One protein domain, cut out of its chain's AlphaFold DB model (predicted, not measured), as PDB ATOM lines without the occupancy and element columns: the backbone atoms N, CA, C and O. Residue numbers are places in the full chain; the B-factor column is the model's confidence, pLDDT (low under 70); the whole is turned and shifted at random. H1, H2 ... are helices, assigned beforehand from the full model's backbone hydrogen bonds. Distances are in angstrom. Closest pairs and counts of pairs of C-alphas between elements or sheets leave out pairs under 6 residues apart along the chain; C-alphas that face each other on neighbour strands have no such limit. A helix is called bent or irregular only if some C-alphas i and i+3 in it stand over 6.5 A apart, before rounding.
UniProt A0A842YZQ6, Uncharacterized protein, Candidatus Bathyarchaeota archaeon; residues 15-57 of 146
ATOM      1  N   ALA A  15     170.110 192.245 122.260       77.50
ATOM      2  CA  ALA A  15     171.062 191.287 122.819       77.50
ATOM      3  C   ALA A  15     171.908 190.573 121.743       77.50
ATOM      4  O   ALA A  15     173.116 190.393 121.912       77.50
ATOM      5  N   THR A  16     171.305 190.213 120.603       79.56
ATOM      6  CA  THR A  16     172.029 189.577 119.488       79.56
ATOM      7  C   THR A  16     172.988 190.564 118.827       79.56
ATOM      8  O   THR A  16     174.158 190.240 118.624       79.56
ATOM      9  N   LEU A  17     172.547 191.799 118.584       79.56
ATOM     10  CA  LEU A  17     173.396 192.872 118.064       79.56
ATOM     11  C   LEU A  17     174.541 193.215 119.032       79.56
ATOM     12  O   LEU A  17     175.679 193.388 118.602       79.56
ATOM     13  N   ALA A  18     174.286 193.236 120.341       78.25
ATOM     14  CA  ALA A  18     175.308 193.468 121.361       78.25
ATOM     15  C   ALA A  18     176.382 192.362 121.370       78.25
ATOM     16  O   ALA A  18     177.570 192.643 121.569       78.25
ATOM     17  N   SER A  19     175.997 191.110 121.097       79.81
ATOM     18  CA  SER A  19     176.944 189.989 121.010       79.81
ATOM     19  C   SER A  19     177.907 190.104 119.816       79.81
ATOM     20  O   SER A  19     179.088 189.768 119.942       79.81
ATOM     21  N   LEU A  20     177.430 190.669 118.702       84.94
ATOM     22  CA  LEU A  20     178.157 190.849 117.438       84.94
ATOM     23  C   LEU A  20     179.166 192.015 117.454       84.94
ATOM     24  O   LEU A  20     179.955 192.158 116.521       84.94
ATOM     25  N   VAL A  21     179.180 192.845 118.502       84.50
ATOM     26  CA  VAL A  21     180.150 193.942 118.643       84.50
ATOM     27  C   VAL A  21     181.573 193.389 118.861       84.50
ATOM     28  O   VAL A  21     181.758 192.517 119.710       84.50
ATOM     29  N   PRO A  22     182.619 193.898 118.181       85.75
ATOM     30  CA  PRO A  22     183.997 193.459 118.420       85.75
ATOM     31  C   PRO A  22     184.491 193.738 119.855       85.75
ATOM     32  O   PRO A  22     184.164 194.769 120.446       85.75
ATOM     33  N   GLN A  23     185.344 192.859 120.401       80.12
ATOM     34  CA  GLN A  23     185.865 192.972 121.780       80.12
ATOM     35  C   GLN A  23     186.567 194.312 122.057       80.12
ATOM     36  O   GLN A  23     186.316 194.921 123.088       80.12
ATOM     37  N   VAL A  24     187.310 194.848 121.083       82.56
ATOM     38  CA  VAL A  24     188.016 196.141 121.193       82.56
ATOM     39  C   VAL A  24     187.085 197.305 121.571       82.56
ATOM     40  O   VAL A  24     187.484 198.210 122.304       82.56
ATOM     41  N   TYR A  25     185.836 197.292 121.093       78.56
ATOM     42  CA  TYR A  25     184.838 198.316 121.427       78.56
ATOM     43  C   TYR A  25     184.174 198.055 122.782       78.56
ATOM     44  O   TYR A  25     183.821 199.008 123.478       78.56
ATOM     45  N   ARG A  26     184.039 196.784 123.186       76.44
ATOM     46  CA  ARG A  26     183.521 196.396 124.507       76.44
ATOM     47  C   ARG A  26     184.478 196.786 125.629       76.44
ATOM     48  O   ARG A  26     184.037 197.402 126.594       76.44
ATOM     49  N   ASP A  27     185.771 196.536 125.455       79.81
ATOM     50  CA  ASP A  27     186.798 196.817 126.470       79.81
ATOM     51  C   ASP A  27     186.947 198.320 126.751       79.81
ATOM     52  O   ASP A  27     187.296 198.734 127.855       79.81
ATOM     53  N   ARG A  28     186.628 199.158 125.756       79.94
ATOM     54  CA  ARG A  28     186.615 200.625 125.876       79.94
ATOM     55  C   ARG A  28     185.281 201.193 126.372       79.94
ATOM     56  O   ARG A  28     185.157 202.409 126.478       79.94
ATOM     57  N   GLY A  29     184.280 200.351 126.639       76.50
ATOM     58  CA  GLY A  29     182.935 200.796 127.020       76.50
ATOM     59  C   GLY A  29     182.191 201.545 125.908       76.50
ATOM     60  O   GLY A  29     181.302 202.342 126.191       76.50
ATOM     61  N   LEU A  30     182.560 201.316 124.643       76.56
ATOM     62  CA  LEU A  30     182.006 201.992 123.461       76.56
ATOM     63  C   LEU A  30     181.116 201.070 122.615       76.56
ATOM     64  O   LEU A  30     180.832 201.375 121.458       76.56
ATOM     65  N   ALA A  31     180.684 199.938 123.172       73.88
ATOM     66  CA  ALA A  31     179.924 198.928 122.441       73.88
ATOM     67  C   ALA A  31     178.620 199.477 121.836       73.88
ATOM     68  O   ALA A  31     178.275 199.135 120.707       73.88
ATOM     69  N   ASP A  32     177.955 200.395 122.541       73.94
ATOM     70  CA  ASP A  32     176.703 201.019 122.098       73.94
ATOM     71  C   ASP A  32     176.881 201.920 120.867       73.94
ATOM     72  O   ASP A  32     175.954 202.103 120.082       73.94
ATOM     73  N   PHE A  33     178.077 202.484 120.676       78.25
ATOM     74  CA  PHE A  33     178.360 203.408 119.577       78.25
ATOM     75  C   PHE A  33     178.772 202.693 118.291       78.25
ATOM     76  O   PHE A  33     178.787 203.318 117.235       78.25
ATOM     77  N   PHE A  34     179.091 201.397 118.351       84.56
ATOM     78  CA  PHE A  34     179.526 200.632 117.182       84.56
ATOM     79  C   PHE A  34     178.429 200.520 116.114       84.56
ATOM     80  O   PHE A  34     178.699 200.672 114.924       84.56
ATOM     81  N   TRP A  35     177.182 200.299 116.535       85.25
ATOM     82  CA  TRP A  35     176.055 200.124 115.616       85.25
ATOM     83  C   TRP A  35     175.499 201.436 115.057       85.25
ATOM     84  O   TRP A  35     174.836 201.409 114.024       85.25
ATOM     85  N   LEU A  36     175.789 202.583 115.682       87.19
ATOM     86  CA  LEU A  36     175.345 203.901 115.211       87.19
ATOM     87  C   LEU A  36     175.759 204.211 113.758       87.19
ATOM     88  O   LEU A  36     174.876 204.524 112.961       87.19
ATOM     89  N   PRO A  37     177.048 204.127 113.368       90.00
ATOM     90  CA  PRO A  37     177.461 204.422 111.998       90.00
ATOM     91  C   PRO A  37     176.909 203.408 110.990       90.00
ATOM     92  O   PRO A  37     176.508 203.797 109.897       90.00
ATOM     93  N   VAL A  38     176.827 202.124 111.361       90.56
ATOM     94  CA  VAL A  38     176.247 201.078 110.501       90.56
ATOM     95  C   VAL A  38     174.765 201.361 110.250       90.56
ATOM     96  O   VAL A  38     174.317 201.357 109.105       90.56
ATOM     97  N   GLY A  39     174.018 201.675 111.311       90.56
ATOM     98  CA  GLY A  39     172.619 202.071 111.222       90.56
ATOM     99  C   GLY A  39     172.422 203.339 110.393       90.56
ATOM    100  O   GLY A  39     171.492 203.390 109.599       90.56
ATOM    101  N   ALA A  40     173.314 204.327 110.508       92.00
ATOM    102  CA  ALA A  40     173.255 205.548 109.706       92.00
ATOM    103  C   ALA A  40     173.428 205.270 108.203       92.00
ATOM    104  O   ALA A  40     172.652 205.784 107.402       92.00
ATOM    105  N   VAL A  41     174.393 204.426 107.815       94.31
ATOM    106  CA  VAL A  41     174.600 204.048 106.403       94.31
ATOM    107  C   VAL A  41     173.399 203.279 105.858       94.31
ATOM    108  O   VAL A  41     172.904 203.613 104.784       94.31
ATOM    109  N   LEU A  42     172.899 202.288 106.606       93.06
ATOM    110  CA  LEU A  42     171.713 201.526 106.208       93.06
ATOM    111  C   LEU A  42     170.483 202.425 106.085       93.06
ATOM    112  O   LEU A  42     169.736 202.308 105.120       93.06
ATOM    113  N   LEU A  43     170.298 203.357 107.019       91.44
ATOM    114  CA  LEU A  43     169.205 204.319 106.980       91.44
ATOM    115  C   LEU A  43     169.286 205.195 105.725       91.44
ATOM    116  O   LEU A  43     168.292 205.301 105.011       91.44
ATOM    117  N   VAL A  44     170.457 205.752 105.404       90.94
ATOM    118  CA  VAL A  44     170.647 206.538 104.171       90.94
ATOM    119  C   VAL A  44     170.388 205.689 102.923       90.94
ATOM    120  O   VAL A  44     169.697 206.159 102.025       90.94
ATOM    121  N   ALA A  45     170.853 204.437 102.890       92.50
ATOM    122  CA  ALA A  45     170.597 203.528 101.772       92.50
ATOM    123  C   ALA A  45     169.092 203.255 101.589       92.50
ATOM    124  O   ALA A  45     168.560 203.406 100.497       92.50
ATOM    125  N   THR A  46     168.374 202.945 102.672       92.06
ATOM    126  CA  THR A  46     166.918 202.717 102.610       92.06
ATOM    127  C   THR A  46     166.124 203.974 102.261       92.06
ATOM    128  O   THR A  46     165.056 203.879 101.659       92.06
ATOM    129  N   LEU A  47     166.623 205.158 102.635       90.19
ATOM    130  CA  LEU A  47     166.018 206.431 102.255       90.19
ATOM    131  C   LEU A  47     166.163 206.698 100.758       90.19
ATOM    132  O   LEU A  47     165.257 207.298 100.183       90.19
ATOM    133  N   ASP A  48     167.263 206.265 100.142       88.25
ATOM    134  CA  ASP A  48     167.501 206.460  98.711       88.25
ATOM    135  C   ASP A  48     166.545 205.624  97.843       88.25
ATOM    136  O   ASP A  48     166.050 206.091  96.819       88.25
ATOM    137  N   ASP A  49     166.167 204.434  98.313       91.12
ATOM    138  CA  ASP A  49     165.210 203.560  97.621       91.12
ATOM    139  C   ASP A  49     163.730 203.932  97.866       91.12
ATOM    140  O   ASP A  49     162.826 203.384  97.229       91.12
ATOM    141  N   ALA A  50     163.438 204.859  98.788       91.31
ATOM    142  CA  ALA A  50     162.079 205.207  99.210       91.31
ATOM    143  C   ALA A  50     161.621 206.582  98.660       91.31
ATOM    144  O   ALA A  50     161.723 207.595  99.363       91.31
ATOM    145  N   PRO A  51     161.004 206.656  97.459       85.88
ATOM    146  CA  PRO A  51     160.683 207.928  96.793       85.88
ATOM    147  C   PRO A  51     159.699 208.811  97.578       85.88
ATOM    148  O   PRO A  51     159.729 210.041  97.481       85.88
ATOM    149  N   PHE A  52     158.833 208.206  98.397       87.88
ATOM    150  CA  PHE A  52     157.940 208.947  99.290       87.88
ATOM    151  C   PHE A  52     158.718 209.721 100.369       87.88
ATOM    152  O   PHE A  52     158.422 210.893 100.611       87.88
ATOM    153  N   LEU A  53     159.737 209.103 100.978       85.31
ATOM    154  CA  LEU A  53     160.562 209.740 102.011       85.31
ATOM    155  C   LEU A  53     161.530 210.751 101.394       85.31
ATOM    156  O   LEU A  53     161.696 211.840 101.945       85.31
ATOM    157  N   GLN A  54     162.097 210.454 100.221       87.62
ATOM    158  CA  GLN A  54     162.948 211.405  99.499       87.62
ATOM    159  C   GLN A  54     162.240 212.743  99.274       87.62
ATOM    160  O   GLN A  54     162.850 213.793  99.459       87.62
ATOM    161  N   ARG A  55     160.941 212.743  98.949       87.25
ATOM    162  CA  ARG A  55     160.175 213.984  98.732       87.25
ATOM    163  C   ARG A  55     160.131 214.891  99.968       87.25
ATOM    164  O   ARG A  55     160.094 216.113  99.823       87.25
ATOM    165  N   LEU A  56     160.149 214.316 101.171       87.31
ATOM    166  CA  LEU A  56     160.199 215.075 102.421       87.31
ATOM    167  C   LEU A  56     161.586 215.713 102.626       87.31
ATOM    168  O   LEU A  56     161.680 216.917 102.886       87.31
ATOM    169  N   PHE A  57     162.653 214.929 102.438       85.31
ATOM    170  CA  PHE A  57     164.043 215.360 102.662       85.31
ATOM    171  C   PHE A  57     164.619 216.251 101.550       85.31
ATOM    172  O   PHE A  57     165.505 217.058 101.808       85.31
TER     173      PHE A  57
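AT A GLANCE: This is residues 15 to 57 of the 146 residues of an uncharacterized protein of Candidatus Bathyarchaeota archaeon (UniProt A0A842YZQ6). What is the main picture? One long helix, H3, makes the length of a thin rod, with the two short helices H1 and H2 near its first end and the short helix H4 turning off at its last end to make a corner. What else does a first look give? The printed part has 43 residues with four named helices, in the order H1, H2, H3, H4, and no named strand; the class is all helix. How large and how dense is it? It is extended, with a radius of gyration of the C-alphas of 14.3 A, and its C-alphas span 42 by 17 by 12 A.

IN THESE COORDINATES: Where is the long helix? H3 is residues 31 to 48, 27.8 A from first to last C-alpha, from C-alpha 31 at (179.924, 198.928, 122.441) to C-alpha 48 at (167.501, 206.460, 98.711). It is only just irregular: C-alphas 34 and 37 are 6.7 A apart, and its line is a rough one. What comes before it? H1 is residues 15 to 19, 6.3 A long, with C-alpha 15 at (171.062, 191.287, 122.819), and H2 is residues 23 to 27, 6.1 A long. What comes after it? H4 is residues 51 to 57, 10.0 A long, and ends with C-alpha 57 at (164.043, 215.360, 102.662).

HOW THE PARTS SIT: How does H3 meet H4? They only just touch, with 3 pairs of C-alphas within 8 A, and touch only at the corner by their link, H3 with residues 47 to 48 alone; the closest C-alphas are those of Leu 47 and Leu 53, 6.4 A apart. They stand at a steep tilt of 66 degrees, opposite ways. What is near the other end of H3? H2 is close to H3 but not clearly touching, the closest C-alphas being those of Tyr 25 and Ala 31, 5.1 A apart. H1 is also close to H3 but not clearly touching, with the C-alphas of Ala 18 and Ala 31 closest at 7.2 A. Which helices stay apart? H1 and H2 are apart, and H4 is apart from both. What do the backbone N and O atoms show? In H1 and H2 every O i to N i+4 pair is within hydrogen-bond range; in H3 it is 10 of 14 and in H4 2 of 3.

THE WHOLE: How far does it reach? The two C-alphas farthest apart, those of Asp 27 and Arg 55, are 42.1 A apart. What stands free? Residues 36 to 46, which belong to H3, and residues 48 to 56, of which 51 to 56 belong to H4, stand free. Are there cuts, long links or weak places? The printed part has no cut, and the three links between the helices are tight. The mean pLDDT of the printed part is 84.8, and no printed residue is under 70.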